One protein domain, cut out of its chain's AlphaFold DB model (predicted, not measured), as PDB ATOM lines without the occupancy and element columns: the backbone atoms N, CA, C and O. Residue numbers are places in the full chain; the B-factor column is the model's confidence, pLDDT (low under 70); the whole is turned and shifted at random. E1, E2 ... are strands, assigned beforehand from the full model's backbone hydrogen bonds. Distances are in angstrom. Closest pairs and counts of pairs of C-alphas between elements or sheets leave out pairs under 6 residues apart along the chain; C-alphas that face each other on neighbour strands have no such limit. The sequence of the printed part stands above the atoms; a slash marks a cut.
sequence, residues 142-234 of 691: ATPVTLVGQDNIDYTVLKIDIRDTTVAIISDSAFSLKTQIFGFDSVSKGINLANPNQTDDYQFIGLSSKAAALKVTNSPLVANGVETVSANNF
ATOM      1  N   ALA A 142     259.187  86.518 228.758       85.88
ATOM      2  CA  ALA A 142     257.884  86.864 229.316       85.88
ATOM      3  C   ALA A 142     256.945  85.648 229.243       85.88
ATOM      4  O   ALA A 142     256.657  85.156 228.151       85.88
ATOM      5  N   THR A 143     256.467  85.167 230.392       86.50
ATOM      6  CA  THR A 143     255.610  83.976 230.503       86.50
ATOM      7  C   THR A 143     254.282  84.308 231.196       86.50
ATOM      8  O   THR A 143     254.267  85.065 232.171       86.50
ATOM      9  N   PRO A 144     253.136  83.794 230.709       87.75
ATOM     10  CA  PRO A 144     251.868  83.920 231.420       87.75
ATOM     11  C   PRO A 144     251.862  82.964 232.619       87.75
ATOM     12  O   PRO A 144     252.065  81.760 232.460       87.75
ATOM     13  N   VAL A 145     251.625  83.494 233.819       90.19
ATOM     14  CA  VAL A 145     251.634  82.733 235.078       90.19
ATOM     15  C   VAL A 145     250.435  83.137 235.930       90.19
ATOM     16  O   VAL A 145     250.106  84.317 236.027       90.19
ATOM     17  N   THR A 146     249.789  82.165 236.572       90.69
ATOM     18  CA  THR A 146     248.747  82.425 237.574       90.69
ATOM     19  C   THR A 146     249.386  82.592 238.950       90.69
ATOM     20  O   THR A 146     250.088  81.696 239.419       90.69
ATOM     21  N   LEU A 147     249.136  83.726 239.605       89.62
ATOM     22  CA  LEU A 147     249.553  84.008 240.979       89.62
ATOM     23  C   LEU A 147     248.325  84.119 241.885       89.62
ATOM     24  O   LEU A 147     247.329  84.731 241.509       89.62
ATOM     25  N   VAL A 148     248.405  83.558 243.090       89.81
ATOM     26  CA  VAL A 148     247.286  83.556 244.044       89.81
ATOM     27  C   VAL A 148     247.370  84.780 244.961       89.81
ATOM     28  O   VAL A 148     248.409  85.027 245.587       89.81
ATOM     29  N   GLY A 149     246.275  85.530 245.068       88.50
ATOM     30  CA  GLY A 149     246.117  86.624 246.025       88.50
ATOM     31  C   GLY A 149     245.842  86.140 247.452       88.50
ATOM     32  O   GLY A 149     245.423  85.002 247.683       88.50
ATOM     33  N   GLN A 150     246.083  86.997 248.450       88.19
ATOM     34  CA  GLN A 150     245.773  86.694 249.864       88.19
ATOM     35  C   GLN A 150     244.267  86.497 250.133       88.19
ATOM     36  O   GLN A 150     243.889  85.880 251.127       88.19
ATOM     37  N   ASP A 151     243.418  86.967 249.222       88.88
ATOM     38  CA  ASP A 151     241.974  86.724 249.141       88.88
ATOM     39  C   ASP A 151     241.595  85.334 248.585       88.88
ATOM     40  O   ASP A 151     240.420  84.965 248.594       88.88
ATOM     41  N   ASN A 152     242.583  84.534 248.167       88.81
ATOM     42  CA  ASN A 152     242.444  83.264 247.445       88.81
ATOM     43  C   ASN A 152     241.875  83.391 246.019       88.81
ATOM     44  O   ASN A 152     241.309  82.419 245.515       88.81
ATOM     45  N   ILE A 153     242.027  84.547 245.366       90.62
ATOM     46  CA  ILE A 153     241.693  84.713 243.945       90.62
ATOM     47  C   ILE A 153     242.929  84.424 243.079       90.62
ATOM     48  O   ILE A 153     244.053  84.789 243.426       90.62
ATOM     49  N   ASP A 154     242.711  83.752 241.949       91.31
ATOM     50  CA  ASP A 154     243.735  83.436 240.951       91.31
ATOM     51  C   ASP A 154     243.876  84.582 239.935       91.31
ATOM     52  O   ASP A 154     242.957  84.869 239.164       91.31
ATOM     53  N   TYR A 155     245.049  85.215 239.895       90.06
ATOM     54  CA  TYR A 155     245.372  86.321 238.993       90.06
ATOM     55  C   TYR A 155     246.323  85.865 237.887       90.06
ATOM     56  O   TYR A 155     247.477  85.527 238.145       90.06
ATOM     57  N   THR A 156     245.864  85.898 236.634       91.56
ATOM     58  CA  THR A 156     246.743  85.674 235.475       91.56
ATOM     59  C   THR A 156     247.564  86.937 235.215       91.56
ATOM     60  O   THR A 156     247.005  87.997 234.934       91.56
ATOM     61  N   VAL A 157     248.888  86.830 235.302       91.00
ATOM     62  CA  VAL A 157     249.837  87.929 235.074       91.00
ATOM     63  C   VAL A 157     250.854  87.554 234.000       91.00
ATOM     64  O   VAL A 157     251.104  86.374 233.750       91.00
ATOM     65  N   LEU A 158     251.481  88.558 233.386       91.56
ATOM     66  CA  LEU A 158     252.676  88.342 232.574       91.56
ATOM     67  C   LEU A 158     253.907  88.533 233.467       91.56
ATOM     68  O   LEU A 158     254.206  89.648 233.902       91.56
ATOM     69  N   LYS A 159     254.594  87.429 233.761       90.19
ATOM     70  CA  LYS A 159     255.820  87.373 234.559       90.19
ATOM     71  C   LYS A 159     257.019  87.504 233.624       90.19
ATOM     72  O   LYS A 159     257.091  86.793 232.624       90.19
ATOM     73  N   ILE A 160     257.933  88.424 233.916       89.75
ATOM     74  CA  ILE A 160     259.163  88.612 233.140       89.75
ATOM     75  C   ILE A 160     260.338  88.141 233.989       89.75
ATOM     76  O   ILE A 160     260.640  88.734 235.028       89.75
ATOM     77  N   ASP A 161     260.990  87.084 233.520       86.69
ATOM     78  CA  ASP A 161     262.159  86.479 234.148       86.69
ATOM     79  C   ASP A 161     263.406  86.690 233.288       86.69
ATOM     80  O   ASP A 161     263.349  86.660 232.056       86.69
ATOM     81  N   ILE A 162     264.546  86.881 233.948       84.69
ATOM     82  CA  ILE A 162     265.875  86.899 233.340       84.69
ATOM     83  C   ILE A 162     266.753  85.965 234.170       84.69
ATOM     84  O   ILE A 162     267.019  86.255 235.335       84.69
ATOM     85  N   ARG A 163     267.195  84.846 233.581       82.44
ATOM     86  CA  ARG A 163     267.981  83.795 234.259       82.44
ATOM     87  C   ARG A 163     267.346  83.378 235.596       82.44
ATOM     88  O   ARG A 163     267.946  83.540 236.656       82.44
ATOM     89  N   ASP A 164     266.092  82.935 235.524       82.75
ATOM     90  CA  ASP A 164     265.214  82.550 236.646       82.75
ATOM     91  C   ASP A 164     264.918  83.649 237.692       82.75
ATOM     92  O   ASP A 164     264.158  83.420 238.635       82.75
ATOM     93  N   THR A 165     265.446  84.867 237.524       83.88
ATOM     94  CA  THR A 165     265.167  86.010 238.408       83.88
ATOM     95  C   THR A 165     264.004  86.830 237.860       83.88
ATOM     96  O   THR A 165     264.087  87.368 236.756       83.88
ATOM     97  N   THR A 166     262.927  86.971 238.635       87.31
ATOM     98  CA  THR A 166     261.761  87.781 238.246       87.31
ATOM     99  C   THR A 166     262.070  89.266 238.368       87.31
ATOM    100  O   THR A 166     262.262  89.772 239.471       87.31
ATOM    101  N   VAL A 167     262.091  89.971 237.237       87.69
ATOM    102  CA  VAL A 167     262.431  91.405 237.176       87.69
ATOM    103  C   VAL A 167     261.197  92.298 237.075       87.69
ATOM    104  O   VAL A 167     261.225  93.442 237.531       87.69
ATOM    105  N   ALA A 168     260.098  91.783 236.510       89.88
ATOM    106  CA  ALA A 168     258.839  92.512 236.399       89.88
ATOM    107  C   ALA A 168     257.605  91.596 236.427       89.88
ATOM    108  O   ALA A 168     257.636  90.462 235.944       89.88
ATOM    109  N   ILE A 169     256.494  92.129 236.942       89.75
ATOM    110  CA  ILE A 169     255.165  91.503 236.916       89.75
ATOM    111  C   ILE A 169     254.169  92.510 236.339       89.75
ATOM    112  O   ILE A 169     253.971  93.592 236.900       89.75
ATOM    113  N   ILE A 170     253.518  92.152 235.230       91.38
ATOM    114  CA  ILE A 170     252.469  92.968 234.607       91.38
ATOM    115  C   ILE A 170     251.104  92.360 234.931       91.38
ATOM    116  O   ILE A 170     250.840  91.208 234.587       91.38
ATOM    117  N   SER A 171     250.234  93.142 235.572       90.88
ATOM    118  CA  SER A 171     248.875  92.727 235.941       90.88
ATOM    119  C   SER A 171     247.826  93.750 235.514       90.88
ATOM    120  O   SER A 171     248.074  94.957 235.497       90.88
ATOM    121  N   ASP A 172     246.622  93.269 235.214       88.88
ATOM    122  CA  ASP A 172     245.442  94.106 235.021       88.88
ATOM    123  C   ASP A 172     244.728  94.449 236.343       88.88
ATOM    124  O   ASP A 172     243.755  95.202 236.329       88.88
ATOM    125  N   SER A 173     245.201  93.934 237.476       85.19
ATOM    126  CA  SER A 173     244.525  93.980 238.771       85.19
ATOM    127  C   SER A 173     245.513  94.315 239.890       85.19
ATOM    128  O   SER A 173     246.724  94.194 239.715       85.19
ATOM    129  N   ALA A 174     245.009  94.778 241.036       87.19
ATOM    130  CA  ALA A 174     245.827  95.045 242.217       87.19
ATOM    131  C   ALA A 174     245.526  94.005 243.305       87.19
ATOM    132  O   ALA A 174     244.363  93.849 243.677       87.19
ATOM    133  N   PHE A 175     246.549  93.304 243.796       89.44
ATOM    134  CA  PHE A 175     246.422  92.235 244.789       89.44
ATOM    135  C   PHE A 175     247.701  92.058 245.626       89.44
ATOM    136  O   PHE A 175     248.821  92.248 245.147       89.44
ATOM    137  N   SER A 176     247.540  91.665 246.891       87.81
ATOM    138  CA  SER A 176     248.657  91.255 247.753       87.81
ATOM    139  C   SER A 176     249.003  89.792 247.492       87.81
ATOM    140  O   SER A 176     248.108  88.945 247.455       87.81
ATOM    141  N   LEU A 177     250.291  89.477 247.342       86.12
ATOM    142  CA  LEU A 177     250.743  88.118 247.033       86.12
ATOM    143  C   LEU A 177     250.545  87.178 248.231       86.12
ATOM    144  O   LEU A 177     250.896  87.509 249.366       86.12
ATOM    145  N   LYS A 178     249.993  85.982 247.982       87.75
ATOM    146  CA  LYS A 178     249.854  84.921 248.998       87.75
ATOM    147  C   LYS A 178     251.146  84.129 249.211       87.75
ATOM    148  O   LYS A 178     251.412  83.661 250.314       87.75
ATOM    149  N   THR A 179     251.945  84.002 248.158       84.94
ATOM    150  CA  THR A 179     253.309  83.468 248.192       84.94
ATOM    151  C   THR A 179     254.233  84.592 247.752       84.94
ATOM    152  O   THR A 179     254.091  85.084 246.635       84.94
ATOM    153  N   GLN A 180     255.131  85.033 248.635       80.81
ATOM    154  CA  GLN A 180     256.033  86.149 248.348       80.81
ATOM    155  C   GLN A 180     256.950  85.799 247.167       80.81
ATOM    156  O   GLN A 180     257.516  84.705 247.115       80.81
ATOM    157  N   ILE A 181     257.100  86.736 246.234       84.25
ATOM    158  CA  ILE A 181     258.095  86.672 245.161       84.25
ATOM    159  C   ILE A 181     259.197  87.657 245.543       84.25
ATOM    160  O   ILE A 181     258.910  88.747 246.033       84.25
ATOM    161  N   PHE A 182     260.462  87.279 245.360       80.62
ATOM    162  CA  PHE A 182     261.578  88.144 245.735       80.62
ATOM    163  C   PHE A 182     261.491  89.495 244.999       80.62
ATOM    164  O   PHE A 182     261.357  89.529 243.778       80.62
ATOM    165  N   GLY A 183     261.514  90.594 245.757       76.06
ATOM    166  CA  GLY A 183     261.317  91.954 245.246       76.06
ATOM    167  C   GLY A 183     259.862  92.402 245.039       76.06
ATOM    168  O   GLY A 183     259.669  93.507 244.532       76.06
ATOM    169  N   PHE A 184     258.853  91.603 245.425       83.44
ATOM    170  CA  PHE A 184     257.426  91.951 245.329       83.44
ATOM    171  C   PHE A 184     256.627  91.537 246.581       83.44
ATOM    172  O   PHE A 184     256.352  90.356 246.797       83.44
ATOM    173  N   ASP A 185     256.151  92.520 247.353       76.75
ATOM    174  CA  ASP A 185     255.211  92.290 248.469       76.75
ATOM    175  C   ASP A 185     253.735  92.398 248.033       76.75
ATOM    176  O   ASP A 185     252.842  91.763 248.597       76.75
ATOM    177  N   SER A 186     253.465  93.181 246.986       83.69
ATOM    178  CA  SER A 186     252.157  93.285 246.335       83.69
ATOM    179  C   SER A 186     252.322  93.585 244.846       83.69
ATOM    180  O   SER A 186     253.373  94.056 244.408       83.69
ATOM    181  N   VAL A 187     251.282  93.302 244.065       85.62
ATOM    182  CA  VAL A 187     251.220  93.566 242.626       85.62
ATOM    183  C   VAL A 187     250.127  94.604 242.395       85.62
ATOM    184  O   VAL A 187     248.972  94.382 242.749       85.62
ATOM    185  N   SER A 188     250.476  95.748 241.815       86.25
ATOM    186  CA  SER A 188     249.527  96.778 241.383       86.25
ATOM    187  C   SER A 188     249.091  96.572 239.930       86.25
ATOM    188  O   SER A 188     249.821  95.996 239.122       86.25
ATOM    189  N   LYS A 189     247.928  97.127 239.567       81.50
ATOM    190  CA  LYS A 189     247.470  97.201 238.171       81.50
ATOM    191  C   LYS A 189     248.441  98.060 237.352       81.50
ATOM    192  O   LYS A 189     248.509  99.271 237.554       81.50
ATOM    193  N   GLY A 190     249.154  97.444 236.414       83.44
ATOM    194  CA  GLY A 190     250.226  98.066 235.637       83.44
ATOM    195  C   GLY A 190     251.464  97.175 235.541       83.44
ATOM    196  O   GLY A 190     251.380  95.958 235.701       83.44
ATOM    197  N   ILE A 191     252.616  97.794 235.264       86.75
ATOM    198  CA  ILE A 191     253.931  97.142 235.299       86.75
ATOM    199  C   ILE A 191     254.539  97.383 236.679       86.75
ATOM    200  O   ILE A 191     254.746  98.530 237.071       86.75
ATOM    201  N   ASN A 192     254.850  96.304 237.386       85.88
ATOM    202  CA  ASN A 192     255.564  96.319 238.656       85.88
ATOM    203  C   ASN A 192     256.997  95.865 238.376       85.88
ATOM    204  O   ASN A 192     257.177  94.866 237.680       85.88
ATOM    205  N   LEU A 193     257.993  96.568 238.909       87.69
ATOM    206  CA  LEU A 193     259.407  96.188 238.827       87.69
ATOM    207  C   LEU A 193     259.868  95.664 240.191       87.69
ATOM    208  O   LEU A 193     259.372  96.128 241.218       87.69
ATOM    209  N   ALA A 194     260.788  94.702 240.201       83.56
ATOM    210  CA  ALA A 194     261.306  94.132 241.442       83.56
ATOM    211  C   ALA A 194     262.155  95.157 242.215       83.56
ATOM    212  O   ALA A 194     263.022  95.811 241.627       83.56
ATOM    213  N   ASN A 195     261.955  95.248 243.535       75.88
ATOM    214  CA  ASN A 195     262.815  96.001 244.457       75.88
ATOM    215  C   ASN A 195     263.671  95.026 245.293       75.88
ATOM    216  O   ASN A 195     263.225  94.577 246.351       75.88
ATOM    217  N   PRO A 196     264.850  94.593 244.806       64.38
ATOM    218  CA  PRO A 196     265.627  93.548 245.459       64.38
ATOM    219  C   PRO A 196     266.443  94.014 246.674       64.38
ATOM    220  O   PRO A 196     266.782  93.135 247.461       64.38
ATOM    221  N   ASN A 197     266.799  95.312 246.812       61.59
ATOM    222  CA  ASN A 197     267.375  95.946 248.029       61.59
ATOM    223  C   ASN A 197     267.805  97.435 247.826       61.59
ATOM    224  O   ASN A 197     268.921  97.814 248.189       61.59
ATOM    225  N   GLN A 198     266.965  98.303 247.241       57.72
ATOM    226  CA  GLN A 198     267.149  99.776 247.115       57.72
ATOM    227  C   GLN A 198     268.385 100.309 246.351       57.72
ATOM    228  O   GLN A 198     268.435 101.493 246.023       57.72
ATOM    229  N   THR A 199     269.393  99.476 246.086       53.62
ATOM    230  CA  THR A 199     270.720  99.897 245.593       53.62
ATOM    231  C   THR A 199     270.921  99.525 244.121       53.62
ATOM    232  O   THR A 199     271.499 100.301 243.367       53.62
ATOM    233  N   ASP A 200     270.361  98.383 243.712       57.50
ATOM    234  CA  ASP A 200     270.329  97.853 242.342       57.50
ATOM    235  C   ASP A 200     268.868  97.588 241.916       57.50
ATOM    236  O   ASP A 200     268.509  96.509 241.439       57.50
ATOM    237  N   ASP A 201     267.979  98.554 242.169       66.94
ATOM    238  CA  ASP A 201     266.561  98.433 241.820       66.94
ATOM    239  C   ASP A 201     266.339  98.461 240.302       66.94
ATOM    240  O   ASP A 201     266.923  99.274 239.580       66.94
ATOM    241  N   TYR A 202     265.423  97.622 239.808       72.75
ATOM    242  CA  TYR A 202     265.019  97.663 238.405       72.75
ATOM    243  C   TYR A 202     264.217  98.944 238.136       72.75
ATOM    244  O   TYR A 202     263.139  99.152 238.692       72.75
ATOM    245  N   GLN A 203     264.743  99.812 237.268       71.38
ATOM    246  CA  GLN A 203     264.185 101.138 236.977       71.38
ATOM    247  C   GLN A 203     263.856 101.320 235.490       71.38
ATOM    248  O   GLN A 203     264.514 100.769 234.606       71.38
ATOM    249  N   PHE A 204     262.877 102.180 235.196       71.81
ATOM    250  CA  PHE A 204     262.639 102.682 233.840       71.81
ATOM    251  C   PHE A 204     263.692 103.739 233.471       71.81
ATOM    252  O   PHE A 204     263.491 104.935 233.675       71.81
ATOM    253  N   ILE A 205     264.825 103.295 232.923       63.41
ATOM    254  CA  ILE A 205     265.931 104.176 232.524       63.41
ATOM    255  C   ILE A 205     265.525 105.023 231.306       63.41
ATOM    256  O   ILE A 205     265.345 104.512 230.200       63.41
ATOM    257  N   GLY A 206     265.418 106.341 231.491       62.97
ATOM    258  CA  GLY A 206     265.099 107.288 230.423       62.97
ATOM    259  C   GLY A 206     265.107 108.747 230.883       62.97
ATOM    260  O   GLY A 206     265.105 109.041 232.074       62.97
ATOM    261  N   LEU A 207     265.108 109.680 229.927       56.16
ATOM    262  CA  LEU A 207     264.951 111.109 230.217       56.16
ATOM    263  C   LEU A 207     263.485 111.412 230.552       56.16
ATOM    264  O   LEU A 207     262.599 111.071 229.768       56.16
ATOM    265  N   SER A 208     263.231 112.118 231.657       58.06
ATOM    266  CA  SER A 208     261.877 112.517 232.083       58.06
ATOM    267  C   SER A 208     261.125 113.331 231.022       58.06
ATOM    268  O   SER A 208     259.921 113.162 230.859       58.06
ATOM    269  N   SER A 209     261.842 114.121 230.216       57.38
ATOM    270  CA  SER A 209     261.312 114.867 229.063       57.38
ATOM    271  C   SER A 209     260.796 114.001 227.901       57.38
ATOM    272  O   SER A 209     260.267 114.543 226.934       57.38
ATOM    273  N   LYS A 210     260.947 112.669 227.965       61.41
ATOM    274  CA  LYS A 210     260.333 111.712 227.028       61.41
ATOM    275  C   LYS A 210     259.060 111.055 227.573       61.41
ATOM    276  O   LYS A 210     258.385 110.354 226.821       61.41
ATOM    277  N   ALA A 211     258.704 111.276 228.840       64.50
ATOM    278  CA  ALA A 211     257.360 110.976 229.323       64.50
ATOM    279  C   ALA A 211     256.378 112.031 228.784       64.50
ATOM    280  O   ALA A 211     256.734 113.198 228.656       64.50
ATOM    281  N   ALA A 212     255.137 111.645 228.481       66.00
ATOM    282  CA  ALA A 212     254.110 112.602 228.051       66.00
ATOM    283  C   ALA A 212     253.420 113.283 229.251       66.00
ATOM    284  O   ALA A 212     253.192 114.495 229.259       66.00
ATOM    285  N   ALA A 213     253.092 112.493 230.275       68.56
ATOM    286  CA  ALA A 213     252.458 112.937 231.510       68.56
ATOM    287  C   ALA A 213     252.655 111.901 232.629       68.56
ATOM    288  O   ALA A 213     252.767 110.704 232.353       68.56
ATOM    289  N   LEU A 214     252.618 112.351 233.883       72.69
ATOM    290  CA  LEU A 214     252.449 111.497 235.056       72.69
ATOM    291  C   LEU A 214     250.959 111.413 235.408       72.69
ATOM    292  O   LEU A 214     250.287 112.434 235.565       72.69
ATOM    293  N   LYS A 215     250.436 110.195 235.561       69.19
ATOM    294  CA  LYS A 215     249.040 109.961 235.946       69.19
ATOM    295  C   LYS A 215     248.943 109.731 237.455       69.19
ATOM    296  O   LYS A 215     249.216 108.634 237.933       69.19
ATOM    297  N   VAL A 216     248.569 110.771 238.198       70.19
ATOM    298  CA  VAL A 216     248.491 110.752 239.665       70.19
ATOM    299  C   VAL A 216     247.122 110.230 240.099       70.19
ATOM    300  O   VAL A 216     246.106 110.916 239.983       70.19
ATOM    301  N   THR A 217     247.090 108.998 240.602       62.03
ATOM    302  CA  THR A 217     245.916 108.413 241.265       62.03
ATOM    303  C   THR A 217     245.811 108.884 242.716       62.03
ATOM    304  O   THR A 217     246.824 109.090 243.379       62.03
ATOM    305  N   ASN A 218     244.584 109.003 243.215       63.38
ATOM    306  CA  ASN A 218     244.218 109.638 244.484       63.38
ATOM    307  C   ASN A 218     244.605 111.130 244.581       63.38
ATOM    308  O   ASN A 218     244.844 111.633 245.679       63.38
ATOM    309  N   SER A 219     244.642 111.860 243.455       68.94
ATOM    310  CA  SER A 219     244.817 113.320 243.505       68.94
ATOM    311  C   SER A 219     243.586 113.992 244.137       68.94
ATOM    312  O   SER A 219     242.470 113.779 243.653       68.94
ATOM    313  N   PRO A 220     243.757 114.847 245.166       64.50
ATOM    314  CA  PRO A 220     242.662 115.593 245.783       64.50
ATOM    315  C   PRO A 220     242.207 116.805 244.951       64.50
ATOM    316  O   PRO A 220     241.262 117.484 245.344       64.50
ATOM    317  N   LEU A 221     242.881 117.109 243.833       65.38
ATOM    318  CA  LEU A 221     242.611 118.291 243.003       65.38
ATOM    319  C   LEU A 221     241.533 118.053 241.933       65.38
ATOM    320  O   LEU A 221     241.050 119.006 241.324       65.38
ATOM    321  N   VAL A 222     241.138 116.797 241.695       68.62
ATOM    322  CA  VAL A 222     240.178 116.416 240.647       68.62
ATOM    323  C   VAL A 222     239.118 115.452 241.178       68.62
ATOM    324  O   VAL A 222     239.427 114.471 241.847       68.62
ATOM    325  N   ALA A 223     237.849 115.691 240.832       63.31
ATOM    326  CA  ALA A 223     236.701 114.957 241.387       63.31
ATOM    327  C   ALA A 223     236.725 113.434 241.140       63.31
ATOM    328  O   ALA A 223     236.150 112.676 241.915       63.31
ATOM    329  N   ASN A 224     237.416 112.981 240.088       68.94
ATOM    330  CA  ASN A 224     237.562 111.561 239.753       68.94
ATOM    331  C   ASN A 224     238.770 110.893 240.443       68.94
ATOM    332  O   ASN A 224     239.082 109.746 240.133       68.94
ATOM    333  N   GLY A 225     239.504 111.611 241.300       66.25
ATOM    334  CA  GLY A 225     240.707 111.123 241.985       66.25
ATOM    335  C   GLY A 225     241.893 110.794 241.069       66.25
ATOM    336  O   GLY A 225     242.882 110.244 241.537       66.25
ATOM    337  N   VAL A 226     241.821 111.080 239.768       70.56
ATOM    338  CA  VAL A 226     242.835 110.694 238.777       70.56
ATOM    339  C   VAL A 226     243.220 111.905 237.937       70.56
ATOM    340  O   VAL A 226     242.488 112.312 237.037       70.56
ATOM    341  N   GLU A 227     244.378 112.475 238.244       78.56
ATOM    342  CA  GLU A 227     244.950 113.638 237.568       78.56
ATOM    343  C   GLU A 227     245.981 113.196 236.521       78.56
ATOM    344  O   GLU A 227     246.592 112.134 236.634       78.56
ATOM    345  N   THR A 228     246.168 113.989 235.466       74.56
ATOM    346  CA  THR A 228     247.185 113.748 234.432       74.56
ATOM    347  C   THR A 228     248.043 114.999 234.299       74.56
ATOM    348  O   THR A 228     247.672 115.947 233.611       74.56
ATOM    349  N   VAL A 229     249.173 115.009 235.004       72.38
ATOM    350  CA  VAL A 229     250.111 116.134 235.066       72.38
ATOM    351  C   VAL A 229     251.064 116.033 233.879       72.38
ATOM    352  O   VAL A 229     251.791 115.048 233.763       72.38
ATOM    353  N   SER A 230     251.063 117.023 232.980       72.88
ATOM    354  CA  SER A 230     251.979 117.038 231.829       72.88
ATOM    355  C   SER A 230     253.439 116.981 232.283       72.88
ATOM    356  O   SER A 230     253.803 117.604 233.280       72.88
ATOM    357  N   ALA A 231     254.295 116.286 231.525       69.19
ATOM    358  CA  ALA A 231     255.731 116.250 231.799       69.19
ATOM    359  C   ALA A 231     256.380 117.653 231.800       69.19
ATOM    360  O   ALA A 231     257.369 117.870 232.495       69.19
ATOM    361  N   ASN A 232     255.780 118.616 231.092       68.94
ATOM    362  CA  ASN A 232     256.217 120.014 231.056       68.94
ATOM    363  C   ASN A 232     256.066 120.746 232.404       68.94
ATOM    364  O   ASN A 232     256.719 121.763 232.604       68.94
ATOM    365  N   ASN A 233     255.234 120.241 233.322       72.06
ATOM    366  CA  ASN A 233     254.946 120.901 234.601       72.06
ATOM    367  C   ASN A 233     255.945 120.518 235.713       72.06
ATOM    368  O   ASN A 233     255.834 121.014 236.834       72.06
ATOM    369  N   PHE A 234     256.902 119.621 235.439       74.19
ATOM    370  CA  PHE A 234     257.922 119.213 236.406       74.19
ATOM    371  C   PHE A 234     259.193 120.047 236.244       74.19
ATOM    372  O   PHE A 234     259.841 120.020 235.196       74.19
TER     373      PHE A 234
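This is residues 142 to 234 of the 691 residues of the protein "Collar domain-containing protein" of Flavobacteriaceae bacterium (UniProt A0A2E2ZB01). A small sandwich of strands makes the main body: a strongly twisted four-stranded sheet, E1 E2 E3 E6, has the two-stranded hairpin E4 and E5 over one face. A second, separate hairpin, E7 and E8, makes a small outlying lobe, joined to the sandwich by the long link of residues 194 to 212. The printed part has 93 residues, with no named helix and eight named strands, E1 to E8 in order along the chain; the class is all strand, with 48 residues in the strands. The large sheet has the order E1 - E2 - E3 - E6, and its neighbour pairs, like those of E4 - E5 and E7 - E8, are antiparallel. The whole is loose, with a radius of gyration of the C-alphas of 15.5 A and spans of 39 by 30 by 23 A.

Begin with the largest sheet, where E1, residues 142 to 148, and E2, residues 154 to 162, form an antiparallel hairpin; look for N 145 and O 157, 2.9 A apart and within hydrogen-bond range. E2 bends by 52 degrees at residue 157. Its other neighbour is E3, residues 165 to 171, also a hairpin with it, where N 160 and O 168 are 2.9 A apart. E1, E2 and E3 are a meander, each strand the antiparallel neighbour of the one before. E6, residues 190 to 193, is the antiparallel neighbour of E3, at 165 degrees between their directions, with N 169 and O 192 at 2.9 A. E1 and E6 are the edge strands; from edge to edge the strands' lines turn by 82 degrees. Now turn to the hairpin of E4, residues 175 to 181, and E5, residues 184 to 187, where N 184 and O 181 are 2.9 A apart. This pair and the large sheet form a sandwich, two sheets face to face: the facing parts are 9.5 A centre to centre, and the strands of the one stand at 37 degrees to those of the other. The closest C-alphas of E1 and E4 are those of Val 148 and Lys 178, 5.7 A apart; those of E3 and E5 are Ser 171 and Val 187, 7.1 A apart. E2 and E4 are only just apart, at 8.3 A. Farther out, E7, residues 213 to 217, and E8, residues 226 to 230, form an antiparallel hairpin, with N 214 and O 229 at 2.8 A; both strands are apart from E1 to E6.

Find C-alpha 142 at (257.884, 86.864, 229.316); from there E1 runs 18.4 A to C-alpha 148. E2, the longest strand by residues, covers 23.7 A from C-alpha 154 at (243.735, 83.436, 240.951) to C-alpha 162. E3 then covers 17.8 A, E4 12.9 A, E5 7.0 A and E6 9.9 A. E7 runs 12.6 A, and E8 runs 13.1 A to C-alpha 230 at (251.979, 117.038, 231.829).

The two C-alphas farthest apart are those of Arg 163 and Ala 223, at 44.7 A, while the first and last printed C-alphas, 142 and 234, are 33.1 A apart. The printed part has no cut. The link from E6 to E7, 19 residues, is long, the link from E7 to E8 is short, and the other links are tight. Read the B-factor column for the model's confidence: the mean pLDDT of the printed part is 78.2, and 27 residues are under 70, among them residues 196 to 201, 205 to 213 and 217 to 225.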